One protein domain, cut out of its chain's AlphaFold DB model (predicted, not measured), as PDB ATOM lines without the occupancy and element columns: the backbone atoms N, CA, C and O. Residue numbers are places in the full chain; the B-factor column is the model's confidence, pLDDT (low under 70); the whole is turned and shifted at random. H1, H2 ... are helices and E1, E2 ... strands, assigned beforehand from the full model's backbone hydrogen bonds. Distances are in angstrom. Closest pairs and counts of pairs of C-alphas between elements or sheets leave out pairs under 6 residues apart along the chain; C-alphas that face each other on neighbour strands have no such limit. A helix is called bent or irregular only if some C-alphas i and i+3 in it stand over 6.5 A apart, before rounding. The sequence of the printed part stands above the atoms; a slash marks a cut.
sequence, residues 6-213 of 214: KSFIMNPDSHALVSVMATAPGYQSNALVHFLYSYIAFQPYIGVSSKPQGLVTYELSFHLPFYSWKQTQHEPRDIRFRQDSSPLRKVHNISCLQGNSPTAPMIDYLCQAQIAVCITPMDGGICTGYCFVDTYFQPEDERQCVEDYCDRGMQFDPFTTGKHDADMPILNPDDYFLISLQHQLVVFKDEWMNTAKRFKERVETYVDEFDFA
ATOM      1  N   LYS A   6      27.003  29.203  -9.466       88.62
ATOM      2  CA  LYS A   6      27.015  30.393  -8.605       88.62
ATOM      3  C   LYS A   6      26.914  29.978  -7.146       88.62
ATOM      4  O   LYS A   6      26.063  29.168  -6.796       88.62
ATOM      5  N   SER A   7      27.785  30.525  -6.304       91.88
ATOM      6  CA  SER A   7      27.813  30.253  -4.866       91.88
ATOM      7  C   SER A   7      27.667  31.549  -4.077       91.88
ATOM      8  O   SER A   7      28.485  32.460  -4.204       91.88
ATOM      9  N   PHE A   8      26.634  31.613  -3.243       93.75
ATOM     10  CA  PHE A   8      26.432  32.680  -2.271       93.75
ATOM     11  C   PHE A   8      26.781  32.160  -0.879       93.75
ATOM     12  O   PHE A   8      26.283  31.113  -0.471       93.75
ATOM     13  N   ILE A   9      27.662  32.864  -0.169       94.81
ATOM     14  CA  ILE A   9      28.138  32.445   1.149       94.81
ATOM     15  C   ILE A   9      28.106  33.635   2.098       94.81
ATOM     16  O   ILE A   9      28.794  34.637   1.901       94.81
ATOM     17  N   MET A  10      27.330  33.502   3.166       94.12
ATOM     18  CA  MET A  10      27.302  34.486   4.240       94.12
ATOM     19  C   MET A  10      28.335  34.135   5.291       94.12
ATOM     20  O   MET A  10      28.477  32.973   5.658       94.12
ATOM     21  N   ASN A  11      29.033  35.154   5.784       94.56
ATOM     22  CA  ASN A  11      30.097  35.017   6.772       94.56
ATOM     23  C   ASN A  11      31.032  33.823   6.477       94.56
ATOM     24  O   ASN A  11      31.199  32.968   7.347       94.56
ATOM     25  N   PRO A  12      31.623  33.721   5.268       95.06
ATOM     26  CA  PRO A  12      32.456  32.580   4.903       95.06
ATOM     27  C   PRO A  12      33.599  32.407   5.907       95.06
ATOM     28  O   PRO A  12      34.424  33.306   6.095       95.06
ATOM     29  N   ASP A  13      33.618  31.254   6.567       93.06
ATOM     30  CA  ASP A  13      34.655  30.844   7.505       93.06
ATOM     31  C   ASP A  13      35.759  30.045   6.798       93.06
ATOM     32  O   ASP A  13      35.717  29.803   5.590       93.06
ATOM     33  N   SER A  14      36.766  29.601   7.551       92.06
ATOM     34  CA  SER A  14      37.877  28.840   6.970       92.06
ATOM     35  C   SER A  14      37.433  27.569   6.225       92.06
ATOM     36  O   SER A  14      38.021  27.239   5.195       92.06
ATOM     37  N   HIS A  15      36.374  26.891   6.680       93.25
ATOM     38  CA  HIS A  15      35.861  25.685   6.036       93.25
ATOM     39  C   HIS A  15      35.159  26.008   4.718       93.25
ATOM     40  O   HIS A  15      35.392  25.322   3.718       93.25
ATOM     41  N   ALA A  16      34.357  27.073   4.681       93.69
ATOM     42  CA  ALA A  16      33.728  27.557   3.460       93.69
ATOM     43  C   ALA A  16      34.780  27.973   2.423       93.69
ATOM     44  O   ALA A  16      34.695  27.571   1.261       93.69
ATOM     45  N   LEU A  17      35.820  28.702   2.845       93.69
ATOM     46  CA  LEU A  17      36.899  29.129   1.949       93.69
ATOM     47  C   LEU A  17      37.673  27.941   1.365       93.69
ATOM     48  O   LEU A  17      37.949  27.913   0.164       93.69
ATOM     49  N   VAL A  18      37.992  26.937   2.189       93.00
ATOM     50  CA  VAL A  18      38.634  25.696   1.724       93.00
ATOM     51  C   VAL A  18      37.721  24.932   0.768       93.00
ATOM     52  O   VAL A  18      38.195  24.446  -0.255       93.00
ATOM     53  N   SER A  19      36.421  24.861   1.055       93.19
ATOM     54  CA  SER A  19      35.449  24.172   0.197       93.19
ATOM     55  C   SER A  19      35.341  24.836  -1.175       93.19
ATOM     56  O   SER A  19      35.376  24.146  -2.192       93.19
ATOM     57  N   VAL A  20      35.299  26.173  -1.222       92.56
ATOM     58  CA  VAL A  20      35.341  26.937  -2.478       92.56
ATOM     59  C   VAL A  20      36.617  26.622  -3.255       92.56
ATOM     60  O   VAL A  20      36.534  26.248  -4.419       92.56
ATOM     61  N   MET A  21      37.793  26.689  -2.620       90.69
ATOM     62  CA  MET A  21      39.060  26.383  -3.301       90.69
ATOM     63  C   MET A  21      39.149  24.938  -3.802       90.69
ATOM     64  O   MET A  21      39.671  24.704  -4.887       90.69
ATOM     65  N   ALA A  22      38.662  23.973  -3.020       91.06
ATOM     66  CA  ALA A  22      38.753  22.551  -3.342       91.06
ATOM     67  C   ALA A  22      37.792  22.125  -4.457       91.06
ATOM     68  O   ALA A  22      38.065  21.161  -5.169       91.06
ATOM     69  N   THR A  23      36.663  22.820  -4.589       89.62
ATOM     70  CA  THR A  23      35.622  22.481  -5.567       89.62
ATOM     71  C   THR A  23      35.691  23.348  -6.822       89.62
ATOM     72  O   THR A  23      35.116  22.979  -7.844       89.62
ATOM     73  N   ALA A  24      36.419  24.465  -6.780       86.06
ATOM     74  CA  ALA A  24      36.544  25.373  -7.905       86.06
ATOM     75  C   ALA A  24      37.144  24.712  -9.156       86.06
ATOM     76  O   ALA A  24      38.106  23.941  -9.066       86.06
ATOM     77  N   PRO A  25      36.663  25.075 -10.357       83.06
ATOM     78  CA  PRO A  25      37.280  24.618 -11.589       83.06
ATOM     79  C   PRO A  25      38.714  25.148 -11.722       83.06
ATOM     80  O   PRO A  25      38.994  26.305 -11.404       83.06
ATOM     81  N   GLY A  26      39.625  24.341 -12.273       81.94
ATOM     82  CA  GLY A  26      41.053  24.691 -12.345       81.94
ATOM     83  C   GLY A  26      41.369  25.998 -13.088       81.94
ATOM     84  O   GLY A  26      42.356  26.662 -12.780       81.94
ATOM     85  N   TYR A  27      40.514  26.424 -14.025       79.69
ATOM     86  CA  TYR A  27      40.687  27.698 -14.732       79.69
ATOM     87  C   TYR A  27      40.455  28.933 -13.836       79.69
ATOM     88  O   TYR A  27      40.880  30.027 -14.198       79.69
ATOM     89  N   GLN A  28      39.838  28.771 -12.658       82.50
ATOM     90  CA  GLN A  28      39.562  29.855 -11.705       82.50
ATOM     91  C   GLN A  28      40.555  29.958 -10.566       82.50
ATOM     92  O   GLN A  28      40.504  30.934  -9.822       82.50
ATOM     93  N   SER A  29      41.470  29.001 -10.405       81.69
ATOM     94  CA  SER A  29      42.338  28.959  -9.224       81.69
ATOM     95  C   SER A  29      43.080  30.282  -9.000       81.69
ATOM     96  O   SER A  29      43.167  30.757  -7.875       81.69
ATOM     97  N   ASN A  30      43.544  30.933 -10.072       80.88
ATOM     98  CA  ASN A  30      44.193  32.242  -9.981       80.88
ATOM     99  C   ASN A  30      43.248  33.366  -9.525       80.88
ATOM    100  O   ASN A  30      43.620  34.132  -8.637       80.88
ATOM    101  N   ALA A  31      42.061  33.461 -10.131       84.50
ATOM    102  CA  ALA A  31      41.055  34.465  -9.787       84.50
ATOM    103  C   ALA A  31      40.612  34.308  -8.327       84.50
ATOM    104  O   ALA A  31      40.570  35.265  -7.558       84.50
ATOM    105  N   LEU A  32      40.399  33.063  -7.902       89.44
ATOM    106  CA  LEU A  32      40.022  32.741  -6.536       89.44
ATOM    107  C   LEU A  32      41.098  33.092  -5.516       89.44
ATOM    108  O   LEU A  32      40.761  33.638  -4.474       89.44
ATOM    109  N   VAL A  33      42.383  32.850  -5.790       89.88
ATOM    110  CA  VAL A  33      43.442  33.265  -4.853       89.88
ATOM    111  C   VAL A  33      43.390  34.776  -4.610       89.88
ATOM    112  O   VAL A  33      43.440  35.205  -3.457       89.88
ATOM    113  N   HIS A  34      43.250  35.577  -5.670       89.19
ATOM    114  CA  HIS A  34      43.160  37.033  -5.546       89.19
ATOM    115  C   HIS A  34      41.880  37.478  -4.820       89.19
ATOM    116  O   HIS A  34      41.947  38.302  -3.905       89.19
ATOM    117  N   PHE A  35      40.735  36.894  -5.176       94.06
ATOM    118  CA  PHE A  35      39.442  37.158  -4.549       94.06
ATOM    119  C   PHE A  35      39.458  36.848  -3.044       94.06
ATOM    120  O   PHE A  35      39.119  37.690  -2.212       94.06
ATOM    121  N   LEU A  36      39.926  35.656  -2.669       95.25
ATOM    122  CA  LEU A  36      40.000  35.226  -1.276       95.25
ATOM    123  C   LEU A  36      40.963  36.088  -0.469       95.25
ATOM    124  O   LEU A  36      40.624  36.520   0.635       95.25
ATOM    125  N   TYR A  37      42.138  36.381  -1.026       94.12
ATOM    126  CA  TYR A  37      43.098  37.267  -0.385       94.12
ATOM    127  C   TYR A  37      42.489  38.651  -0.129       94.12
ATOM    128  O   TYR A  37      42.522  39.124   1.005       94.12
ATOM    129  N   SER A  38      41.871  39.264  -1.140       95.62
ATOM    130  CA  SER A  38      41.268  40.600  -1.037       95.62
ATOM    131  C   SER A  38      40.126  40.647  -0.018       95.62
ATOM    132  O   SER A  38      39.989  41.617   0.731       95.62
ATOM    133  N   TYR A  39      39.334  39.575   0.080       96.94
ATOM    134  CA  TYR A  39      38.292  39.434   1.096       96.94
ATOM    135  C   TYR A  39      38.860  39.296   2.520       96.94
ATOM    136  O   TYR A  39      38.422  39.983   3.446       96.94
ATOM    137  N   ILE A  40      39.865  38.441   2.724       95.81
ATOM    138  CA  ILE A  40      40.488  38.237   4.044       95.81
ATOM    139  C   ILE A  40      41.236  39.502   4.494       95.81
ATOM    140  O   ILE A  40      41.144  39.919   5.654       95.81
ATOM    141  N   ALA A  41      41.952  40.136   3.566       95.75
ATOM    142  CA  ALA A  41      42.741  41.339   3.800       95.75
ATOM    143  C   ALA A  41      41.895  42.618   3.908       95.75
ATOM    144  O   ALA A  41      42.455  43.670   4.210       95.75
ATOM    145  N   PHE A  42      40.572  42.534   3.709       96.88
ATOM    146  CA  PHE A  42      39.654  43.676   3.757       96.88
ATOM    147  C   PHE A  42      40.039  44.784   2.757       96.88
ATOM    148  O   PHE A  42      39.968  45.975   3.057       96.88
ATOM    149  N   GLN A  43      40.508  44.387   1.568       96.62
ATOM    150  CA  GLN A  43      40.981  45.312   0.540       96.62
ATOM    151  C   GLN A  43      39.834  45.742  -0.382       96.62
ATOM    152  O   GLN A  43      39.136  44.876  -0.914       96.62
ATOM    153  N   PRO A  44      39.626  47.056  -0.598       96.56
ATOM    154  CA  PRO A  44      38.685  47.534  -1.600       96.56
ATOM    155  C   PRO A  44      39.234  47.268  -3.001       96.56
ATOM    156  O   PRO A  44      40.413  47.495  -3.273       96.56
ATOM    157  N   TYR A  45      38.369  46.815  -3.900       95.62
ATOM    158  CA  TYR A  45      38.735  46.530  -5.282       95.62
ATOM    159  C   TYR A  45      37.489  46.578  -6.161       95.62
ATOM    160  O   TYR A  45      36.431  46.131  -5.742       95.62
ATOM    161  N   ILE A  46      37.595  47.111  -7.373       96.19
ATOM    162  CA  ILE A  46      36.609  46.935  -8.444       96.19
ATOM    163  C   ILE A  46      37.431  46.880  -9.719       96.19
ATOM    164  O   ILE A  46      38.156  47.832 -10.013       96.19
ATOM    165  N   GLY A  47      37.356  45.790 -10.469       92.44
ATOM    166  CA  GLY A  47      38.165  45.708 -11.669       92.44
ATOM    167  C   GLY A  47      38.006  44.436 -12.468       92.44
ATOM    168  O   GLY A  47      37.275  43.513 -12.108       92.44
ATOM    169  N   VAL A  48      38.751  44.436 -13.568       90.19
ATOM    170  CA  VAL A  48      38.872  43.318 -14.491       90.19
ATOM    171  C   VAL A  48      40.305  42.815 -14.443       90.19
ATOM    172  O   VAL A  48      41.242  43.602 -14.587       90.19
ATOM    173  N   SER A  49      40.478  41.516 -14.243       84.50
ATOM    174  CA  SER A  49      41.780  40.853 -14.276       84.50
ATOM    175  C   SER A  49      41.820  39.902 -15.476       84.50
ATOM    176  O   SER A  49      40.843  39.227 -15.777       84.50
ATOM    177  N   SER A  50      42.918  39.870 -16.228       74.81
ATOM    178  CA  SER A  50      43.111  38.887 -17.299       74.81
ATOM    179  C   SER A  50      44.555  38.408 -17.294       74.81
ATOM    180  O   SER A  50      45.486  39.190 -17.082       74.81
ATOM    181  N   LYS A  51      44.763  37.100 -17.490       65.50
ATOM    182  CA  LYS A  51      46.107  36.537 -17.664       65.50
ATOM    183  C   LYS A  51      46.293  36.101 -19.119       65.50
ATOM    184  O   LYS A  51      45.454  35.376 -19.641       65.50
ATOM    185  N   PRO A  52      47.402  36.477 -19.776       54.72
ATOM    186  CA  PRO A  52      47.612  36.235 -21.207       54.72
ATOM    187  C   PRO A  52      48.000  34.783 -21.573       54.72
ATOM    188  O   PRO A  52      48.685  34.573 -22.568       54.72
ATOM    189  N   GLN A  53      47.622  33.762 -20.791       52.41
ATOM    190  CA  GLN A  53      48.059  32.373 -21.020       52.41
ATOM    191  C   GLN A  53      46.877  31.389 -21.011       52.41
ATOM    192  O   GLN A  53      46.406  31.006 -19.943       52.41
ATOM    193  N   GLY A  54      46.449  30.934 -22.197       61.06
ATOM    194  CA  GLY A  54      45.444  29.873 -22.380       61.06
ATOM    195  C   GLY A  54      44.138  30.339 -23.036       61.06
ATOM    196  O   GLY A  54      44.150  31.293 -23.814       61.06
ATOM    197  N   LEU A  55      43.025  29.643 -22.740       57.59
ATOM    198  CA  LEU A  55      41.668  30.133 -23.033       57.59
ATOM    199  C   LEU A  55      41.540  31.555 -22.477       57.59
ATOM    200  O   LEU A  55      41.973  31.808 -21.354       57.59
ATOM    201  N   VAL A  56      40.980  32.471 -23.265       57.00
ATOM    202  CA  VAL A  56      40.823  33.881 -22.889       57.00
ATOM    203  C   VAL A  56      39.759  33.977 -21.797       57.00
ATOM    204  O   VAL A  56      38.595  34.242 -22.070       57.00
ATOM    205  N   THR A  57      40.152  33.726 -20.552       70.62
ATOM    206  CA  THR A  57      39.321  33.985 -19.382       70.62
ATOM    207  C   THR A  57      39.772  35.291 -18.746       70.62
ATOM    208  O   THR A  57      40.961  35.541 -18.518       70.62
ATOM    209  N   TYR A  58      38.802  36.159 -18.501       85.25
ATOM    210  CA  TYR A  58      38.967  37.328 -17.657       85.25
ATOM    211  C   TYR A  58      38.142  37.134 -16.389       85.25
ATOM    212  O   TYR A  58      37.267  36.277 -16.310       85.25
ATOM    213  N   GLU A  59      38.468  37.898 -15.369       89.75
ATOM    214  CA  GLU A  59      37.809  37.911 -14.078       89.75
ATOM    215  C   GLU A  59      37.197  39.289 -13.896       89.75
ATOM    216  O   GLU A  59      37.876  40.297 -14.086       89.75
ATOM    217  N   LEU A  60      35.939  39.326 -13.485       93.44
ATOM    218  CA  LEU A  60      35.269  40.530 -13.035       93.44
ATOM    219  C   LEU A  60      35.088  40.412 -11.527       93.44
ATOM    220  O   LEU A  60      34.390  39.511 -11.060       93.44
ATOM    221  N   SER A  61      35.706  41.295 -10.748       96.06
ATOM    222  CA  SER A  61      35.570  41.232  -9.295       96.06
ATOM    223  C   SER A  61      35.432  42.595  -8.641       96.06
ATOM    224  O   SER A  61      35.964  43.609  -9.100       96.06
ATOM    225  N   PHE A  62      34.673  42.612  -7.548       97.69
ATOM    226  CA  PHE A  62      34.587  43.748  -6.652       97.69
ATOM    227  C   PHE A  62      34.590  43.323  -5.189       97.69
ATOM    228  O   PHE A  62      34.107  42.260  -4.813       97.69
ATOM    229  N   HIS A  63      35.122  44.208  -4.362       98.25
ATOM    230  CA  HIS A  63      35.250  44.125  -2.924       98.25
ATOM    231  C   HIS A  63      34.866  45.491  -2.364       98.25
ATOM    232  O   HIS A  63      35.561  46.484  -2.583       98.25
ATOM    233  N   LEU A  64      33.756  45.527  -1.638       98.06
ATOM    234  CA  LEU A  64      33.172  46.725  -1.053       98.06
ATOM    235  C   LEU A  64      33.262  46.613   0.477       98.06
ATOM    236  O   LEU A  64      32.318  46.129   1.101       98.06
ATOM    237  N   PRO A  65      34.405  46.967   1.096       97.69
ATOM    238  CA  PRO A  65      34.525  47.049   2.548       97.69
ATOM    239  C   PRO A  65      33.818  48.300   3.080       97.69
ATOM    240  O   PRO A  65      34.055  49.406   2.598       97.69
ATOM    241  N   PHE A  66      32.985  48.140   4.102       96.06
ATOM    242  CA  PHE A  66      32.236  49.212   4.755       96.06
ATOM    243  C   PHE A  66      32.218  49.040   6.273       96.06
ATOM    244  O   PHE A  66      32.658  48.029   6.828       96.06
ATOM    245  N   TYR A  67      31.698  50.062   6.945       95.69
ATOM    246  CA  TYR A  67      31.331  49.986   8.348       95.69
ATOM    247  C   TYR A  67      29.817  50.049   8.475       95.69
ATOM    248  O   TYR A  67      29.176  50.874   7.825       95.69
ATOM    249  N   SER A  68      29.271  49.193   9.332       95.12
ATOM    250  CA  SER A  68      27.863  49.202   9.699       95.12
ATOM    251  C   SER A  68      27.710  49.634  11.153       95.12
ATOM    252  O   SER A  68      28.268  49.012  12.061       95.12
ATOM    253  N   TRP A  69      26.969  50.718  11.376       94.56
ATOM    254  CA  TRP A  69      26.592  51.162  12.714       94.56
ATOM    255  C   TRP A  69      25.429  50.328  13.241       94.56
ATOM    256  O   TRP A  69      24.326  50.384  12.688       94.56
ATOM    257  N   LYS A  70      25.646  49.619  14.351       92.44
ATOM    258  CA  LYS A  70      24.622  48.828  15.038       92.44
ATOM    259  C   LYS A  70      24.460  49.292  16.480       92.44
ATOM    260  O   LYS A  70      25.432  49.602  17.157       92.44
ATOM    261  N   GLN A  71      23.211  49.353  16.921       90.44
ATOM    262  CA  GLN A  71      22.837  49.716  18.280       90.44
ATOM    263  C   GLN A  71      22.244  48.471  18.943       90.44
ATOM    264  O   GLN A  71      21.131  48.070  18.611       90.44
ATOM    265  N   THR A  72      23.008  47.826  19.822       90.25
ATOM    266  CA  THR A  72      22.683  46.496  20.366       90.25
ATOM    267  C   THR A  72      23.008  46.401  21.855       90.25
ATOM    268  O   THR A  72      23.843  47.140  22.374       90.25
ATOM    269  N   GLN A  73      22.364  45.473  22.572       88.75
ATOM    270  CA  GLN A  73      22.641  45.244  24.003       88.75
ATOM    271  C   GLN A  73      24.004  44.577  24.233       88.75
ATOM    272  O   GLN A  73      24.673  44.810  25.237       88.75
ATOM    273  N   HIS A  74      24.419  43.736  23.287       88.25
ATOM    274  CA  HIS A  74      25.671  42.994  23.333       88.25
ATOM    275  C   HIS A  74      26.531  43.341  22.127       88.25
ATOM    276  O   HIS A  74      26.004  43.589  21.040       88.25
ATOM    277  N   GLU A  75      27.848  43.347  22.327       92.06
ATOM    278  CA  GLU A  75      28.810  43.536  21.246       92.06
ATOM    279  C   GLU A  75      28.592  42.470  20.163       92.06
ATOM    280  O   GLU A  75      28.629  41.275  20.484       92.06
ATOM    281  N   PRO A  76      28.365  42.868  18.899       93.62
ATOM    282  CA  PRO A  76      28.328  41.929  17.791       93.62
ATOM    283  C   PRO A  76      29.650  41.166  17.684       93.62
ATOM    284  O   PRO A  76      30.722  41.757  17.786       93.62
ATOM    285  N   ARG A  77      29.592  39.850  17.470       90.81
ATOM    286  CA  ARG A  77      30.793  39.001  17.446       90.81
ATOM    287  C   ARG A  77      30.982  38.353  16.088       90.81
ATOM    288  O   ARG A  77      30.147  37.564  15.654       90.81
ATOM    289  N   ASP A  78      32.112  38.646  15.453       94.06
ATOM    290  CA  ASP A  78      32.600  37.844  14.337       94.06
ATOM    291  C   ASP A  78      33.307  36.601  14.896       94.06
ATOM    292  O   ASP A  78      34.353  36.697  15.538       94.06
ATOM    293  N   ILE A  79      32.704  35.434  14.675       92.94
ATOM    294  CA  ILE A  79      33.216  34.141  15.148       92.94
ATOM    295  C   ILE A  79      34.308  33.559  14.242       92.94
ATOM    296  O   ILE A  79      34.832  32.480  14.515       92.94
ATOM    297  N   ARG A  80      34.641  34.234  13.138       94.88
ATOM    298  CA  ARG A  80      35.723  33.817  12.248       94.88
ATOM    299  C   ARG A  80      37.014  34.394  12.784       94.88
ATOM    300  O   ARG A  80      37.181  35.609  12.819       94.88
ATOM    301  N   PHE A  81      37.939  33.528  13.172       93.25
ATOM    302  CA  PHE A  81      39.197  33.945  13.778       93.25
ATOM    303  C   PHE A  81      40.366  33.826  12.805       93.25
ATOM    304  O   PHE A  81      40.454  32.898  11.997       93.25
ATOM    305  N   ARG A  82      41.289  34.780  12.907       90.25
ATOM    306  CA  ARG A  82      42.623  34.713  12.316       90.25
ATOM    307  C   ARG A  82      43.511  33.789  13.155       90.25
ATOM    308  O   ARG A  82      43.154  33.373  14.255       90.25
ATOM    309  N   GLN A  83      44.709  33.497  12.651       90.19
ATOM    310  CA  GLN A  83      45.681  32.644  13.346       90.19
ATOM    311  C   GLN A  83      46.093  33.194  14.724       90.19
ATOM    312  O   GLN A  83      46.401  32.424  15.629       90.19
ATOM    313  N   ASP A  84      46.069  34.516  14.900       93.38
ATOM    314  CA  ASP A  84      46.351  35.194  16.171       93.38
ATOM    315  C   ASP A  84      45.146  35.218  17.135       93.38
ATOM    316  O   ASP A  84      45.194  35.894  18.158       93.38
ATOM    317  N   SER A  85      44.073  34.475  16.833       92.00
ATOM    318  CA  SER A  85      42.801  34.461  17.578       92.00
ATOM    319  C   SER A  85      42.040  35.792  17.573       92.00
ATOM    320  O   SER A  85      41.040  35.931  18.276       92.00
ATOM    321  N   SER A  86      42.466  36.771  16.769       93.25
ATOM    322  CA  SER A  86      41.696  37.993  16.538       93.25
ATOM    323  C   SER A  86      40.539  37.723  15.563       93.25
ATOM    324  O   SER A  86      40.670  36.867  14.680       93.25
ATOM    325  N   PRO A  87      39.391  38.409  15.696       95.56
ATOM    326  CA  PRO A  87      38.294  38.252  14.749       95.56
ATOM    327  C   PRO A  87      38.695  38.738  13.346       95.56
ATOM    328  O   PRO A  87      39.510  39.652  13.177       95.56
ATOM    329  N   LEU A  88      38.111  38.131  12.309       96.62
ATOM    330  CA  LEU A  88      38.377  38.469  10.912       96.62
ATOM    331  C   LEU A  88      38.001  39.924  10.616       96.62
ATOM    332  O   LEU A  88      38.772  40.628   9.944       96.62
ATOM    333  N   ARG A  89      36.846  40.356  11.135       97.25
ATOM    334  CA  ARG A  89      36.339  41.729  11.109       97.25
ATOM    335  C   ARG A  89      36.384  42.362  12.494       97.25
ATOM    336  O   ARG A  89      36.092  41.721  13.498       97.25
ATOM    337  N   LYS A  90      36.755  43.642  12.544       96.31
ATOM    338  CA  LYS A  90      36.807  44.407  13.795       96.31
ATOM    339  C   LYS A  90      35.446  44.995  14.141       96.31
ATOM    340  O   LYS A  90      34.719  45.453  13.262       96.31
ATOM    341  N   VAL A  91      35.176  45.068  15.436       96.88
ATOM    342  CA  VAL A  91      34.043  45.793  16.007       96.88
ATOM    343  C   VAL A  91      34.598  46.849  16.951       96.88
ATOM    344  O   VAL A  91      35.492  46.573  17.748       96.88
ATOM    345  N   HIS A  92      34.106  48.077  16.823       95.25
ATOM    346  CA  HIS A  92      34.508  49.194  17.666       95.25
ATOM    347  C   HIS A  92      33.331  49.634  18.523       95.25
ATOM    348  O   HIS A  92      32.307  50.059  17.993       95.25
ATOM    349  N   ASN A  93      33.488  49.572  19.842       93.25
ATOM    350  CA  ASN A  93      32.569  50.223  20.763       93.25
ATOM    351  C   ASN A  93      32.763  51.744  20.663       93.25
ATOM    352  O   ASN A  93      33.853  52.253  20.927       93.25
ATOM    353  N   ILE A  94      31.708  52.456  20.272       91.12
ATOM    354  CA  ILE A  94      31.705  53.913  20.086       91.12
ATOM    355  C   ILE A  94      30.733  54.604  21.051       91.12
ATOM    356  O   ILE A  94      30.265  55.714  20.800       91.12
ATOM    357  N   SER A  95      30.470  53.964  22.197       84.69
ATOM    358  CA  SER A  95      29.671  54.526  23.298       84.69
ATOM    359  C   SER A  95      30.206  55.848  23.840       84.69
ATOM    360  O   SER A  95      29.440  56.614  24.412       84.69
ATOM    361  N   CYS A  96      31.480  56.177  23.611       83.38
ATOM    362  CA  CYS A  96      32.027  57.491  23.953       83.38
ATOM    363  C   CYS A  96      31.271  58.655  23.288       83.38
ATOM    364  O   CYS A  96      31.304  59.766  23.806       83.38
ATOM    365  N   LEU A  97      30.563  58.404  22.182       82.00
ATOM    366  CA  LEU A  97      29.724  59.385  21.494       82.00
ATOM    367  C   LEU A  97      28.291  59.473  22.062       82.00
ATOM    368  O   LEU A  97      27.487  60.249  21.557       82.00
ATOM    369  N   GLN A  98      27.933  58.664  23.065       76.19
ATOM    370  CA  GLN A  98      26.583  58.628  23.648       76.19
ATOM    371  C   GLN A  98      26.356  59.656  24.770       76.19
ATOM    372  O   GLN A  98      25.228  59.763  25.251       76.19
ATOM    373  N   GLY A  99      27.391  60.401  25.174       68.00
ATOM    374  CA  GLY A  99      27.299  61.389  26.252       68.00
ATOM    375  C   GLY A  99      27.024  60.763  27.626       68.00
ATOM    376  O   GLY A  99      27.166  59.556  27.827       68.00
ATOM    377  N   ASN A 100      26.611  61.589  28.588       60.81
ATOM    378  CA  ASN A 100      26.308  61.163  29.964       60.81
ATOM    379  C   ASN A 100      24.865  60.648  30.123       60.81
ATOM    380  O   ASN A 100      24.237  60.874  31.159       60.81
ATOM    381  N   SER A 101      24.313  59.969  29.113       58.06
ATOM    382  CA  SER A 101      22.965  59.400  29.197       58.06
ATOM    383  C   SER A 101      22.945  58.245  30.215       58.06
ATOM    384  O   SER A 101      23.553  57.204  29.954       58.06
ATOM    385  N   PRO A 102      22.269  58.372  31.377       52.91
ATOM    386  CA  PRO A 102      22.447  57.437  32.495       52.91
ATOM    387  C   PRO A 102      21.867  56.030  32.276       52.91
ATOM    388  O   PRO A 102      21.956  55.194  33.173       52.91
ATOM    389  N   THR A 103      21.226  55.756  31.133       56.94
ATOM    390  CA  THR A 103      20.325  54.597  31.005       56.94
ATOM    391  C   THR A 103      20.044  54.180  29.554       56.94
ATOM    392  O   THR A 103      18.906  53.876  29.203       56.94
ATOM    393  N   ALA A 104      21.043  54.128  28.669       59.56
ATOM    394  CA  ALA A 104      20.833  53.492  27.364       59.56
ATOM    395  C   ALA A 104      20.988  51.955  27.492       59.56
ATOM    396  O   ALA A 104      22.103  51.488  27.712       59.56
ATOM    397  N   PRO A 105      19.924  51.135  27.326       73.31
ATOM    398  CA  PRO A 105      20.053  49.670  27.316       73.31
ATOM    399  C   PRO A 105      20.809  49.147  26.084       73.31
ATOM    400  O   PRO A 105      21.084  47.956  25.993       73.31
ATOM    401  N   MET A 106      21.119  50.023  25.127       86.25
ATOM    402  CA  MET A 106      21.770  49.690  23.871       86.25
ATOM    403  C   MET A 106      23.063  50.485  23.701       86.25
ATOM    404  O   MET A 106      23.085  51.710  23.852       86.25
ATOM    405  N   ILE A 107      24.116  49.786  23.305       88.94
ATOM    406  CA  ILE A 107      25.442  50.328  23.044       88.94
ATOM    407  C   ILE A 107      25.613  50.485  21.531       88.94
ATOM    408  O   ILE A 107      25.178  49.635  20.754       88.94
ATOM    409  N   ASP A 108      26.235  51.586  21.114       91.56
ATOM    410  CA  ASP A 108      26.583  51.818  19.716       91.56
ATOM    411  C   ASP A 108      27.915  51.143  19.369       91.56
ATOM    412  O   ASP A 108      28.944  51.367  20.017       91.56
ATOM    413  N   TYR A 109      27.887  50.345  18.305       94.19
ATOM    414  CA  TYR A 109      29.032  49.640  17.751       94.19
ATOM    415  C   TYR A 109      29.203  49.956  16.270       94.19
ATOM    416  O   TYR A 109      28.239  50.013  15.505       94.19
ATOM    417  N   LEU A 110      30.457  50.083  15.848       95.81
ATOM    418  CA  LEU A 110      30.844  50.183  14.450       95.81
ATOM    419  C   LEU A 110      31.482  48.865  14.005       95.81
ATOM    420  O   LEU A 110      32.587  48.527  14.429       95.81
ATOM    421  N   CYS A 111      30.781  48.119  13.158       96.75
ATOM    422  CA  CYS A 111      31.176  46.780  12.723       96.75
ATOM    423  C   CYS A 111      31.806  46.842  11.329       96.75
ATOM    424  O   CYS A 111      31.182  47.352  10.400       96.75
ATOM    425  N   GLN A 112      33.021  46.317  11.155       97.38
ATOM    426  CA  GLN A 112      33.601  46.128   9.822       97.38
ATOM    427  C   GLN A 112      32.839  45.047   9.069       97.38
ATOM    428  O   GLN A 112      32.588  43.977   9.616       97.38
ATOM    429  N   ALA A 113      32.528  45.294   7.807       96.75
ATOM    430  CA  ALA A 113      31.786  44.374   6.963       96.75
ATOM    431  C   ALA A 113      32.235  44.505   5.510       96.75
ATOM    432  O   ALA A 113      32.763  45.539   5.104       96.75
ATOM    433  N   GLN A 114      32.058  43.454   4.722       97.56
ATOM    434  CA  GLN A 114      32.445  43.447   3.322       97.56
ATOM    435  C   GLN A 114      31.445  42.659   2.483       97.56
ATOM    436  O   GLN A 114      31.032  41.560   2.854       97.56
ATOM    437  N   ILE A 115      31.121  43.220   1.319       97.81
ATOM    438  CA  ILE A 115      30.515  42.494   0.202       97.81
ATOM    439  C   ILE A 115      31.620  42.234  -0.819       97.81
ATOM    440  O   ILE A 115      32.375  43.149  -1.160       97.81
ATOM    441  N   ALA A 116      31.741  41.006  -1.305       98.19
ATOM    442  CA  ALA A 116      32.711  40.656  -2.328       98.19
ATOM    443  C   ALA A 116      32.086  39.744  -3.380       98.19
ATOM    444  O   ALA A 116      31.469  38.741  -3.037       98.19
ATOM    445  N   VAL A 117      32.274  40.073  -4.655       97.56
ATOM    446  CA  VAL A 117      31.797  39.274  -5.786       97.56
ATOM    447  C   VAL A 117      32.935  39.020  -6.762       97.56
ATOM    448  O   VAL A 117      33.709  39.926  -7.067       97.56
ATOM    449  N   CYS A 118      33.021  37.794  -7.267       95.12
ATOM    450  CA  CYS A 118      33.903  37.406  -8.362       95.12
ATOM    451  C   CYS A 118      33.099  36.612  -9.386       95.12
ATOM    452  O   CYS A 118      32.422  35.652  -9.023       95.12
ATOM    453  N   ILE A 119      33.161  37.025 -10.649       93.19
ATOM    454  CA  ILE A 119      32.535  36.365 -11.791       93.19
ATOM    455  C   ILE A 119      33.637  36.055 -12.800       93.19
ATOM    456  O   ILE A 119      34.367  36.943 -13.236       93.19
ATOM    457  N   THR A 120      33.752  34.785 -13.176       90.38
ATOM    458  CA  THR A 120      34.646  34.331 -14.246       90.38
ATOM    459  C   THR A 120      33.800  33.834 -15.415       90.38
ATOM    460  O   THR A 120      33.173  32.771 -15.304       90.38
ATOM    461  N   PRO A 121      33.743  34.587 -16.525       87.00
ATOM    462  CA  PRO A 121      33.094  34.153 -17.751       87.00
ATOM    463  C   PRO A 121      33.824  32.974 -18.397       87.00
ATOM    464  O   PRO A 121      35.049  32.849 -18.324       87.00
ATOM    465  N   MET A 122      33.056  32.126 -19.069       78.88
ATOM    466  CA  MET A 122      33.530  31.096 -19.986       78.88
ATOM    467  C   MET A 122      32.858  31.254 -21.351       78.88
ATOM    468  O   MET A 122      31.844  31.943 -21.499       78.88
ATOM    469  N   ASP A 123      33.403  30.563 -22.349       71.69
ATOM    470  CA  ASP A 123      32.794  30.482 -23.673       71.69
ATOM    471  C   ASP A 123      31.350  29.955 -23.602       71.69
ATOM    472  O   ASP A 123      31.009  29.081 -22.801       71.69
ATOM    473  N   GLY A 124      30.487  30.481 -24.474       69.56
ATOM    474  CA  GLY A 124      29.097  30.029 -24.591       69.56
ATOM    475  C   GLY A 124      28.122  30.621 -23.567       69.56
ATOM    476  O   GLY A 124      27.022  30.093 -23.431       69.56
ATOM    477  N   GLY A 125      28.493  31.702 -22.869       69.88
ATOM    478  CA  GLY A 125      27.609  32.406 -21.924       69.88
ATOM    479  C   GLY A 125      27.509  31.746 -20.547       69.88
ATOM    480  O   GLY A 125      26.666  32.117 -19.737       69.88
ATOM    481  N   ILE A 126      28.367  30.764 -20.272       78.44
ATOM    482  CA  ILE A 126      28.493  30.155 -18.950       78.44
ATOM    483  C   ILE A 126      29.347  31.077 -18.090       78.44
ATOM    484  O   ILE A 126      30.372  31.586 -18.541       78.44
ATOM    485  N   CYS A 127      28.979  31.253 -16.828       85.62
ATOM    486  CA  CYS A 127      29.858  31.885 -15.856       85.62
ATOM    487  C   CYS A 127      29.924  31.066 -14.572       85.62
ATOM    488  O   CYS A 127      29.010  30.308 -14.238       85.62
ATOM    489  N   THR A 128      31.023  31.231 -13.843       89.06
ATOM    490  CA  THR A 128      31.054  30.873 -12.426       89.06
ATOM    491  C   THR A 128      31.114  32.131 -11.589       89.06
ATOM    492  O   THR A 128      31.819  33.073 -11.952       89.06
ATOM    493  N   GLY A 129      30.377  32.145 -10.483       91.62
ATOM    494  CA  GLY A 129      30.283  33.289  -9.592       91.62
ATOM    495  C   GLY A 129      30.435  32.909  -8.125       91.62
ATOM    496  O   GLY A 129      29.858  31.921  -7.671       91.62
ATOM    497  N   TYR A 130      31.121  33.752  -7.361       95.25
ATOM    498  CA  TYR A 130      31.141  33.716  -5.899       95.25
ATOM    499  C   TYR A 130      30.677  35.060  -5.350       95.25
ATOM    500  O   TYR A 130      31.149  36.096  -5.810       95.25
ATOM    501  N   CYS A 131      29.774  35.042  -4.370       96.25
ATOM    502  CA  CYS A 131      29.310  36.225  -3.653       96.25
ATOM    503  C   CYS A 131      29.423  35.978  -2.150       96.25
ATOM    504  O   CYS A 131      28.770  35.085  -1.609       96.25
ATOM    505  N   PHE A 132      30.278  36.754  -1.492       97.31
ATOM    506  CA  PHE A 132      30.517  36.709  -0.057       97.31
ATOM    507  C   PHE A 132      29.952  37.958   0.601       97.31
ATOM    508  O   PHE A 132      30.262  39.073   0.178       97.31
ATOM    509  N   VAL A 133      29.169  37.773   1.662       95.94
ATOM    510  CA  VAL A 133      28.562  38.883   2.405       95.94
ATOM    511  C   VAL A 133      28.772  38.690   3.900       95.94
ATOM    512  O   VAL A 133      28.480  37.631   4.455       95.94
ATOM    513  N   ASP A 134      29.285  39.726   4.560       96.06
ATOM    514  CA  ASP A 134      29.333  39.785   6.019       96.06
ATOM    515  C   ASP A 134      27.971  40.208   6.584       96.06
ATOM    516  O   ASP A 134      27.502  41.316   6.338       96.06
ATOM    517  N   THR A 135      27.368  39.333   7.387       93.88
ATOM    518  CA  THR A 135      26.097  39.546   8.102       93.88
ATOM    519  C   THR A 135      26.215  39.239   9.600       93.88
ATOM    520  O   THR A 135      25.217  39.193  10.320       93.88
ATOM    521  N   TYR A 136      27.436  39.020  10.110       93.75
ATOM    522  CA  TYR A 136      27.663  38.590  11.496       93.75
ATOM    523  C   TYR A 136      27.080  39.561  12.535       93.75
ATOM    524  O   TYR A 136      26.723  39.147  13.634       93.75
ATOM    525  N   PHE A 137      26.971  40.838  12.170       92.50
ATOM    526  CA  PHE A 137      26.501  41.926  13.019       92.50
ATOM    527  C   PHE A 137      24.978  42.126  13.010       92.50
ATOM    528  O   PHE A 137      24.481  42.989  13.732       92.50
ATOM    529  N   GLN A 138      24.241  41.392  12.171       88.69
ATOM    530  CA  GLN A 138      22.780  41.438  12.157       88.69
ATOM    531  C   GLN A 138      22.212  40.647  13.353       88.69
ATOM    532  O   GLN A 138      22.768  39.591  13.682       88.69
ATOM    533  N   PRO A 139      21.136  41.139  14.001       80.69
ATOM    534  CA  PRO A 139      20.353  40.368  14.972       80.69
ATOM    535  C   PRO A 139      19.912  39.018  14.392       80.69
ATOM    536  O   PRO A 139      19.708  38.930  13.189       80.69
ATOM    537  N   GLU A 140      19.754  37.966  15.203       73.88
ATOM    538  CA  GLU A 140      19.377  36.633  14.689       73.88
ATOM    539  C   GLU A 140      18.029  36.622  13.953       73.88
ATOM    540  O   GLU A 140      17.875  35.889  12.983       73.88
ATOM    541  N   ASP A 141      17.080  37.447  14.386       73.19
ATOM    542  CA  ASP A 141      15.744  37.604  13.805       73.19
ATOM    543  C   ASP A 141      15.717  38.461  12.530       73.19
ATOM    544  O   ASP A 141      14.781  38.359  11.740       73.19
ATOM    545  N   GLU A 142      16.750  39.273  12.308       71.56
ATOM    546  CA  GLU A 142      16.923  40.113  11.115       71.56
ATOM    547  C   GLU A 142      18.068  39.625  10.216       71.56
ATOM    548  O   GLU A 142      18.371  40.248   9.192       71.56
ATOM    549  N   ARG A 143      18.759  38.548  10.610       75.12
ATOM    550  CA  ARG A 143      19.910  38.042   9.873       75.12
ATOM    551  C   ARG A 143      19.404  37.434   8.583       75.12
ATOM    552  O   ARG A 143      18.681  36.441   8.595       75.12
ATOM    553  N   GLN A 144      19.877  38.002   7.482       71.62
ATOM    554  CA  GLN A 144      19.618  37.451   6.171       71.62
ATOM    555  C   GLN A 144      20.071  35.988   6.129       71.62
ATOM    556  O   GLN A 144      21.173  35.661   6.576       71.62
ATOM    557  N   CYS A 145      19.207  35.124   5.617       77.44
ATOM    558  CA  CYS A 145      19.423  33.695   5.474       77.44
ATOM    559  C   CYS A 145      19.321  33.286   3.998       77.44
ATOM    560  O   CYS A 145      18.810  34.028   3.159       77.44
ATOM    561  N   VAL A 146      19.856  32.114   3.639       75.81
ATOM    562  CA  VAL A 146      19.842  31.656   2.234       75.81
ATOM    563  C   VAL A 146      18.401  31.398   1.792       75.81
ATOM    564  O   VAL A 146      18.038  31.641   0.645       75.81
ATOM    565  N   GLU A 147      17.575  30.964   2.737       79.00
ATOM    566  CA  GLU A 147      16.152  30.704   2.602       79.00
ATOM    567  C   GLU A 147      15.355  31.956   2.213       79.00
ATOM    568  O   GLU A 147      14.332  31.820   1.547       79.00
ATOM    569  N   ASP A 148      15.843  33.163   2.522       80.69
ATOM    570  CA  ASP A 148      15.188  34.422   2.132       80.69
ATOM    571  C   ASP A 148      15.147  34.613   0.609       80.69
ATOM    572  O   ASP A 148      14.363  35.406   0.089       80.69
ATOM    573  N   TYR A 149      15.992  33.879  -0.118       81.88
ATOM    574  CA  TYR A 149      16.046  33.881  -1.575       81.88
ATOM    575  C   TYR A 149      15.243  32.741  -2.211       81.88
ATOM    576  O   TYR A 149      15.304  32.550  -3.423       81.88
ATOM    577  N   CYS A 150      14.472  31.995  -1.419       82.44
ATOM    578  CA  CYS A 150      13.616  30.911  -1.880       82.44
ATOM    579  C   CYS A 150      12.181  31.149  -1.381       82.44
ATOM    580  O   CYS A 150      11.852  30.786  -0.255       82.44
ATOM    581  N   ASP A 151      11.297  31.705  -2.219       76.81
ATOM    582  CA  ASP A 151       9.891  31.942  -1.848       76.81
ATOM    583  C   ASP A 151       8.931  31.172  -2.760       76.81
ATOM    584  O   ASP A 151       8.902  31.373  -3.971       76.81
ATOM    585  N   ARG A 152       8.112  30.288  -2.174       70.44
ATOM    586  CA  ARG A 152       6.987  29.592  -2.842       70.44
ATOM    587  C   ARG A 152       7.315  28.970  -4.211       70.44
ATOM    588  O   ARG A 152       6.448  28.897  -5.080       70.44
ATOM    589  N   GLY A 153       8.536  28.468  -4.382       72.50
ATOM    590  CA  GLY A 153       8.989  27.825  -5.620       72.50
ATOM    591  C   GLY A 153       9.588  28.773  -6.659       72.50
ATOM    592  O   GLY A 153       9.915  28.309  -7.743       72.50
ATOM    593  N   MET A 154       9.744  30.058  -6.332       80.38
ATOM    594  CA  MET A 154      10.544  31.021  -7.081       80.38
ATOM    595  C   MET A 154      11.892  31.195  -6.382       80.38
ATOM    596  O   MET A 154      11.948  31.434  -5.169       80.38
ATOM    597  N   GLN A 155      12.977  31.055  -7.140       87.06
ATOM    598  CA  GLN A 155      14.328  31.259  -6.637       87.06
ATOM    599  C   GLN A 155      14.800  32.661  -7.023       87.06
ATOM    600  O   GLN A 155      14.767  33.034  -8.187       87.06
ATOM    601  N   PHE A 156      15.245  33.458  -6.059       90.88
ATOM    602  CA  PHE A 156      15.768  34.798  -6.298       90.88
ATOM    603  C   PHE A 156      17.295  34.800  -6.304       90.88
ATOM    604  O   PHE A 156      17.939  34.047  -5.576       90.88
ATOM    605  N   ASP A 157      17.897  35.668  -7.115       91.88
ATOM    606  CA  ASP A 157      19.349  35.748  -7.242       91.88
ATOM    607  C   ASP A 157      19.969  36.599  -6.113       91.88
ATOM    608  O   ASP A 157      19.799  37.832  -6.099       91.88
ATOM    609  N   PRO A 158      20.755  35.995  -5.200       92.81
ATOM    610  CA  PRO A 158      21.362  36.713  -4.086       92.81
ATOM    611  C   PRO A 158      22.447  37.715  -4.508       92.81
ATOM    612  O   PRO A 158      22.674  38.699  -3.800       92.81
ATOM    613  N   PHE A 159      23.075  37.559  -5.681       94.62
ATOM    614  CA  PHE A 159      24.056  38.527  -6.198       94.62
ATOM    615  C   PHE A 159      23.388  39.870  -6.505       94.62
ATOM    616  O   PHE A 159      24.008  40.924  -6.364       94.62
ATOM    617  N   THR A 160      22.101  39.828  -6.848       94.19
ATOM    618  CA  THR A 160      21.266  41.000  -7.133       94.19
ATOM    619  C   THR A 160      20.402  41.413  -5.945       94.19
ATOM    620  O   THR A 160      19.402  42.098  -6.134       94.19
ATOM    621  N   THR A 161      20.745  40.956  -4.735       91.75
ATOM    622  CA  THR A 161      19.978  41.206  -3.502       91.75
ATOM    623  C   THR A 161      18.513  40.760  -3.601       91.75
ATOM    624  O   THR A 161      17.621  41.341  -2.989       91.75
ATOM    625  N   GLY A 162      18.271  39.699  -4.379       91.00
ATOM    626  CA  GLY A 162      16.956  39.098  -4.571       91.00
ATOM    627  C   GLY A 162      16.035  39.887  -5.505       91.00
ATOM    628  O   GLY A 162      14.824  39.698  -5.479       91.00
ATOM    629  N   LYS A 163      16.576  40.808  -6.315       90.81
ATOM    630  CA  LYS A 163      15.781  41.606  -7.265       90.81
ATOM    631  C   LYS A 163      15.519  40.913  -8.599       90.81
ATOM    632  O   LYS A 163      14.656  41.374  -9.340       90.81
ATOM    633  N   HIS A 164      16.248  39.843  -8.900       91.50
ATOM    634  CA  HIS A 164      16.084  39.063 -10.123       91.50
ATOM    635  C   HIS A 164      15.691  37.628  -9.801       91.50
ATOM    636  O   HIS A 164      16.106  37.077  -8.783       91.50
ATOM    637  N   ASP A 165      14.903  37.045 -10.696       89.31
ATOM    638  CA  ASP A 165      14.585  35.623 -10.710       89.31
ATOM    639  C   ASP A 165      15.824  34.830 -11.160       89.31
ATOM    640  O   ASP A 165      16.391  35.090 -12.224       89.31
ATOM    641  N   ALA A 166      16.268  33.888 -10.334       86.94
ATOM    642  CA  ALA A 166      17.399  33.018 -10.620       86.94
ATOM    643  C   ALA A 166      17.072  31.982 -11.709       86.94
ATOM    644  O   ALA A 166      17.990  31.561 -12.416       86.94
ATOM    645  N   ASP A 167      15.792  31.632 -11.893       85.62
ATOM    646  CA  ASP A 167      15.322  30.726 -12.950       85.62
ATOM    647  C   ASP A 167      15.282  31.412 -14.327       85.62
ATOM    648  O   ASP A 167      15.250  30.750 -15.368       85.62
ATOM    649  N   MET A 168      15.365  32.749 -14.351       86.12
ATOM    650  CA  MET A 168      15.481  33.575 -15.558       86.12
ATOM    651  C   MET A 168      16.806  34.358 -15.556       86.12
ATOM    652  O   MET A 168      16.809  35.591 -15.466       86.12
ATOM    653  N   PRO A 169      17.958  33.663 -15.656       84.69
ATOM    654  CA  PRO A 169      19.257  34.264 -15.402       84.69
ATOM    655  C   PRO A 169      19.654  35.281 -16.473       84.69
ATOM    656  O   PRO A 169      19.430  35.099 -17.673       84.69
ATOM    657  N   ILE A 170      20.358  36.324 -16.036       87.50
ATOM    658  CA  ILE A 170      21.071  37.241 -16.927       87.50
ATOM    659  C   ILE A 170      22.191  36.452 -17.617       87.50
ATOM    660  O   ILE A 170      23.106  35.956 -16.959       87.50
ATOM    661  N   LEU A 171      22.087  36.308 -18.940       87.12
ATOM    662  CA  LEU A 171      22.950  35.417 -19.723       87.12
ATOM    663  C   LEU A 171      24.313  36.025 -20.061       87.12
ATOM    664  O   LEU A 171      25.289  35.295 -20.210       87.12
ATOM    665  N   ASN A 172      24.387  37.348 -20.226       89.94
ATOM    666  CA  ASN A 172      25.649  38.018 -20.509       89.94
ATOM    667  C   ASN A 172      26.433  38.208 -19.192       89.94
ATOM    668  O   ASN A 172      25.910  38.844 -18.274       89.94
ATOM    669  N   PRO A 173      27.668  37.686 -19.069       89.31
ATOM    670  CA  PRO A 173      28.432  37.774 -17.824       89.31
ATOM    671  C   PRO A 173      28.835  39.198 -17.418       89.31
ATOM    672  O   PRO A 173      28.901  39.486 -16.222       89.31
ATOM    673  N   ASP A 174      29.075  40.087 -18.385       91.19
ATOM    674  CA  ASP A 174      29.410  41.489 -18.124       91.19
ATOM    675  C   ASP A 174      28.183  42.235 -17.588       91.19
ATOM    676  O   ASP A 174      28.268  42.910 -16.561       91.19
ATOM    677  N   ASP A 175      27.021  42.043 -18.222       93.56
ATOM    678  CA  ASP A 175      25.747  42.585 -17.739       93.56
ATOM    679  C   ASP A 175      25.429  42.034 -16.348       93.56
ATOM    680  O   ASP A 175      25.035  42.781 -15.454       93.56
ATOM    681  N   TYR A 176      25.652  40.735 -16.132       93.56
ATOM    682  CA  TYR A 176      25.419  40.106 -14.839       93.56
ATOM    683  C   TYR A 176      26.304  40.705 -13.743       93.56
ATOM    684  O   TYR A 176      25.819  41.002 -12.648       93.56
ATOM    685  N   PHE A 177      27.582  40.946 -14.040       94.69
ATOM    686  CA  PHE A 177      28.496  41.623 -13.127       94.69
ATOM    687  C   PHE A 177      28.060  43.057 -12.828       94.69
ATOM    688  O   PHE A 177      27.999  43.436 -11.659       94.69
ATOM    689  N   LEU A 178      27.724  43.846 -13.851       96.44
ATOM    690  CA  LEU A 178      27.312  45.242 -13.682       96.44
ATOM    691  C   LEU A 178      25.999  45.360 -12.905       96.44
ATOM    692  O   LEU A 178      25.891  46.205 -12.016       96.44
ATOM    693  N   ILE A 179      25.029  44.490 -13.184       96.50
ATOM    694  CA  ILE A 179      23.759  44.435 -12.455       96.50
ATOM    695  C   ILE A 179      24.008  44.023 -11.004       96.50
ATOM    696  O   ILE A 179      23.499  44.676 -10.093       96.50
ATOM    697  N   SER A 180      24.827  42.997 -10.759       96.44
ATOM    698  CA  SER A 180      25.200  42.592  -9.396       96.44
ATOM    699  C   SER A 180      25.872  43.748  -8.648       96.44
ATOM    700  O   SER A 180      25.454  44.103  -7.549       96.44
ATOM    701  N   LEU A 181      26.851  44.409  -9.272       97.69
ATOM    702  CA  LEU A 181      27.537  45.567  -8.704       97.69
ATOM    703  C   LEU A 181      26.562  46.706  -8.387       97.69
ATOM    704  O   LEU A 181      26.625  47.263  -7.296       97.69
ATOM    705  N   GLN A 182      25.638  47.033  -9.294       97.75
ATOM    706  CA  GLN A 182      24.628  48.068  -9.073       97.75
ATOM    707  C   GLN A 182      23.799  47.786  -7.814       97.75
ATOM    708  O   GLN A 182      23.619  48.682  -6.988       97.75
ATOM    709  N   HIS A 183      23.316  46.554  -7.649       97.19
ATOM    710  CA  HIS A 183      22.486  46.172  -6.505       97.19
ATOM    711  C   HIS A 183      23.280  46.173  -5.197       97.19
ATOM    712  O   HIS A 183      22.813  46.705  -4.189       97.19
ATOM    713  N   GLN A 184      24.506  45.647  -5.215       96.75
ATOM    714  CA  GLN A 184      25.372  45.637  -4.036       96.75
ATOM    715  C   GLN A 184      25.845  47.046  -3.648       96.75
ATOM    716  O   GLN A 184      25.965  47.350  -2.462       96.75
ATOM    717  N   LEU A 185      26.047  47.947  -4.617       96.81
ATOM    718  CA  LEU A 185      26.366  49.353  -4.349       96.81
ATOM    719  C   LEU A 185      25.227  50.088  -3.640       96.81
ATOM    720  O   LEU A 185      25.509  50.987  -2.852       96.81
ATOM    721  N   VAL A 186      23.965  49.719  -3.883       96.44
ATOM    722  CA  VAL A 186      22.828  50.276  -3.130       96.44
ATOM    723  C   VAL A 186      22.915  49.861  -1.662       96.44
ATOM    724  O   VAL A 186      22.906  50.735  -0.801       96.44
ATOM    725  N   VAL A 187      23.117  48.569  -1.375       92.94
ATOM    726  CA  VAL A 187      23.283  48.070   0.006       92.94
ATOM    727  C   VAL A 187      24.463  48.745   0.703       92.94
ATOM    728  O   VAL A 187      24.328  49.272   1.805       92.94
ATOM    729  N   PHE A 188      25.615  48.785   0.030       94.69
ATOM    730  CA  PHE A 188      26.818  49.454   0.520       94.69
ATOM    731  C   PHE A 188      26.563  50.935   0.835       94.69
ATOM    732  O   PHE A 188      26.954  51.430   1.894       94.69
ATOM    733  N   LYS A 189      25.899  51.650  -0.081       95.75
ATOM    734  CA  LYS A 189      25.571  53.067   0.079       95.75
ATOM    735  C   LYS A 189      24.631  53.285   1.259       95.75
ATOM    736  O   LYS A 189      24.864  54.221   2.021       95.75
ATOM    737  N   ASP A 190      23.605  52.458   1.415       94.75
ATOM    738  CA  ASP A 190      22.616  52.600   2.484       94.75
ATOM    739  C   ASP A 190      23.253  52.378   3.865       94.75
ATOM    740  O   ASP A 190      23.060  53.195   4.770       94.75
ATOM    741  N   GLU A 191      24.098  51.352   4.013       94.19
ATOM    742  CA  GLU A 191      24.859  51.104   5.246       94.19
ATOM    743  C   GLU A 191      25.833  52.251   5.565       94.19
ATOM    744  O   GLU A 191      25.906  52.727   6.706       94.19
ATOM    745  N   TRP A 192      26.531  52.765   4.549       92.75
ATOM    746  CA  TRP A 192      27.423  53.912   4.707       92.75
ATOM    747  C   TRP A 192      26.670  55.189   5.098       92.75
ATOM    748  O   TRP A 192      27.072  55.894   6.025       92.75
ATOM    749  N   MET A 193      25.558  55.489   4.424       95.69
ATOM    750  CA  MET A 193      24.739  56.668   4.704       95.69
ATOM    751  C   MET A 193      24.105  56.605   6.092       95.69
ATOM    752  O   MET A 193      24.112  57.612   6.799       95.69
ATOM    753  N   ASN A 194      23.598  55.442   6.509       94.31
ATOM    754  CA  ASN A 194      23.085  55.236   7.863       94.31
ATOM    755  C   ASN A 194      24.179  55.482   8.913       94.31
ATOM    756  O   ASN A 194      23.956  56.206   9.881       94.31
ATOM    757  N   THR A 195      25.380  54.947   8.686       94.12
ATOM    758  CA  THR A 195      26.533  55.149   9.573       94.12
ATOM    759  C   THR A 195      26.931  56.624   9.662       94.12
ATOM    760  O   THR A 195      27.065  57.158  10.762       94.12
ATOM    761  N   ALA A 196      27.063  57.313   8.525       94.50
ATOM    762  CA  ALA A 196      27.420  58.731   8.482       94.50
ATOM    763  C   ALA A 196      26.362  59.619   9.152       94.50
ATOM    764  O   ALA A 196      26.708  60.539   9.895       94.50
ATOM    765  N   LYS A 197      25.074  59.324   8.925       94.62
ATOM    766  CA  LYS A 197      23.954  60.022   9.564       94.62
ATOM    767  C   LYS A 197      24.018  59.888  11.088       94.62
ATOM    768  O   LYS A 197      24.019  60.903  11.773       94.62
ATOM    769  N   ARG A 198      24.138  58.662  11.607       92.00
ATOM    770  CA  ARG A 198      24.205  58.401  13.057       92.00
ATOM    771  C   ARG A 198      25.426  59.034  13.703       92.00
ATOM    772  O   ARG A 198      25.318  59.621  14.773       92.00
ATOM    773  N   PHE A 199      26.577  58.952  13.038       91.62
ATOM    774  CA  PHE A 199      27.790  59.604  13.514       91.62
ATOM    775  C   PHE A 199      27.585  61.117  13.650       91.62
ATOM    776  O   PHE A 199      27.897  61.681  14.695       91.62
ATOM    777  N   LYS A 200      27.006  61.760  12.627       91.69
ATOM    778  CA  LYS A 200      26.688  63.190  12.659       91.69
ATOM    779  C   LYS A 200      25.740  63.537  13.813       91.69
ATOM    780  O   LYS A 200      26.070  64.417  14.598       91.69
ATOM    781  N   GLU A 201      24.631  62.812  13.956       89.69
ATOM    782  CA  GLU A 201      23.641  63.034  15.026       89.69
ATOM    783  C   GLU A 201      24.267  62.920  16.427       89.69
ATOM    784  O   GLU A 201      23.990  63.734  17.310       89.69
ATOM    785  N   ARG A 202      25.148  61.931  16.636       87.25
ATOM    786  CA  ARG A 202      25.848  61.744  17.914       87.25
ATOM    787  C   ARG A 202      26.850  62.854  18.209       87.25
ATOM    788  O   ARG A 202      26.909  63.319  19.340       87.25
ATOM    789  N   VAL A 203      27.614  63.289  17.207       87.19
ATOM    790  CA  VAL A 203      28.564  64.398  17.368       87.19
ATOM    791  C   VAL A 203      27.834  65.708  17.660       87.19
ATOM    792  O   VAL A 203      28.250  66.419  18.566       87.19
ATOM    793  N   GLU A 204      26.745  66.010  16.948       87.62
ATOM    794  CA  GLU A 204      25.936  67.213  17.196       87.62
ATOM    795  C   GLU A 204      25.374  67.212  18.626       87.62
ATOM    796  O   GLU A 204      25.572  68.177  19.356       87.62
ATOM    797  N   THR A 205      24.804  66.085  19.072       82.75
ATOM    798  CA  THR A 205      24.312  65.929  20.454       82.75
ATOM    799  C   THR A 205      25.423  66.155  21.485       82.75
ATOM    800  O   THR A 205      25.220  66.842  22.481       82.75
ATOM    801  N   TYR A 206      26.608  65.587  21.248       77.44
ATOM    802  CA  TYR A 206      27.745  65.715  22.158       77.44
ATOM    803  C   TYR A 206      28.262  67.158  22.260       77.44
ATOM    804  O   TYR A 206      28.606  67.607  23.351       77.44
ATOM    805  N   VAL A 207      28.329  67.879  21.135       81.44
ATOM    806  CA  VAL A 207      28.753  69.289  21.103       81.44
ATOM    807  C   VAL A 207      27.751  70.167  21.846       81.44
ATOM    808  O   VAL A 207      28.166  70.952  22.694       81.44
ATOM    809  N   ASP A 208      26.451  69.979  21.601       77.56
ATOM    810  CA  ASP A 208      25.407  70.732  22.297       77.56
ATOM    811  C   ASP A 208      25.485  70.507  23.820       77.56
ATOM    812  O   ASP A 208      25.486  71.465  24.591       77.56
ATOM    813  N   GLU A 209      25.622  69.255  24.279       72.06
ATOM    814  CA  GLU A 209      25.791  68.935  25.708       72.06
ATOM    815  C   GLU A 209      27.023  69.607  26.336       72.06
ATOM    816  O   GLU A 209      26.986  69.980  27.511       72.06
ATOM    817  N   PHE A 210      28.106  69.768  25.572       66.50
ATOM    818  CA  PHE A 210      29.316  70.436  26.041       66.50
ATOM    819  C   PHE A 210      29.117  71.952  26.174       66.50
ATOM    820  O   PHE A 210      29.485  72.517  27.203       66.50
ATOM    821  N   ASP A 211      28.477  72.593  25.190       65.62
ATOM    822  CA  ASP A 211      28.214  74.038  25.190       65.62
ATOM    823  C   ASP A 211      27.238  74.464  26.306       65.62
ATOM    824  O   ASP A 211      27.346  75.571  26.834       65.62
ATOM    825  N   PHE A 212      26.309  73.593  26.727       58.12
ATOM    826  CA  PHE A 212      25.431  73.852  27.881       58.12
ATOM    827  C   PHE A 212      26.110  73.657  29.249       58.12
ATOM    828  O   PHE A 212      25.556  74.086  30.267       58.12
ATOM    829  N   ALA A 213      27.265  72.991  29.304       57.22
ATOM    830  CA  ALA A 213      27.989  72.697  30.545       57.22
ATOM    831  C   ALA A 213      29.117  73.702  30.865       57.22
ATOM    832  O   ALA A 213      29.671  73.652  31.969       57.22
TER     833      ALA A 213
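Overview. This is residues 6 to 213 of the 214 residues of an uncharacterized protein of Gibberella fujikuroi (UniProt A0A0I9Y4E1). A long, twisted sheet of six strands is sandwiched between helices, with the very long H5 laid lengthwise over one face and H2, side by side with H1, over part of the opposite face. The long strands E3 and E5 and the helix H5 make the long axis, and H4 lies off the sheet in a long stretch of loops. The printed part has 208 residues with five named helices and six named strands, along the chain E1, H1, H2, E2, E3, E4, H3, E5, E6, H4 and H5; the class is mixed, helices and strands, and the sheet is branched, with E1 and E6 parallel neighbours and the pairs E2 and E3, E3 and E5, E4 and E5, and E5 and E6 antiparallel. It is only just compact, close to loose, with a radius of gyration of the C-alphas of 19.7 A, and elongated, spanning 70 by 42 by 27 A.

Arrangement. E5, residues 107 to 121, has E3, residues 58 to 72, on one side, antiparallel, with N 62 and O 117 2.9 A apart. On the other side of E5 are E4, residues 91 to 93, with N 92 and O 110 at 2.9 A, and E6, residues 127 to 133, with N 118 and O 130 at 2.9 A; both are antiparallel to E5, and E5 and E6 form a hairpin. E2, residues 45 to 50, forms a hairpin with E3, N 47 and O 61 being 2.9 A apart. E1, residues 6 to 10, is parallel to E6, with N 9 and O 131 at 2.9 A. H5, residues 173 to 211, runs along the strands over E3 and E5 at a height over the sheet of 8.3 A; its closest C-alphas to E3 are those of Thr 195 and Trp 69, 5.1 A. H2, residues 26 to 40, is over E3 and E5 on the opposite face at 8.8 A, only just along the strands, at 28 degrees to E3 on the local plane. H2 is irregular, with C-alphas 27 and 30 7.5 A apart. H1, residues 14 to 23, only grazes the sheet; it only just touches H2, with 3 pairs of C-alphas within 8 A, the closest those of Met 21 and Leu 32 at 7.2 A, and the two form a helical hairpin at a shallow tilt of 16 degrees. H3, residues 95 to 98, only grazes the sheet and touches residues 202 to 206 of H5, closest at the C-alphas of Leu 97 and Arg 202, 5.8 A. H4, residues 146 to 149, is not on the sheet. Every O i to N i+4 pair is within hydrogen-bond range in H1 and H5, and 9 of 11 are in H2; H3 and H4 are too short for such a pair.

Along the chain. From first to last C-alpha H5 is 56.3 A, E5 44.5 A, E3 42.4 A, H2 21.3 A and E6 19.6 A long. E1 begins at C-alpha 6 (27.015, 30.393, -8.605), and H5 ends at C-alpha 211 (28.214, 74.038, 25.190).

Size, cuts and confidence. The two C-alphas farthest apart are those of Gly 54 and Ala 213, 70.3 A. The printed part has no cut; the links E3 to E4, E6 to H4 and H4 to H5 are long. Mean pLDDT of the printed part is 87.4, and it is under 70 in residues 51 to 56, 99 to 104, 124 to 125 and 210 to 213.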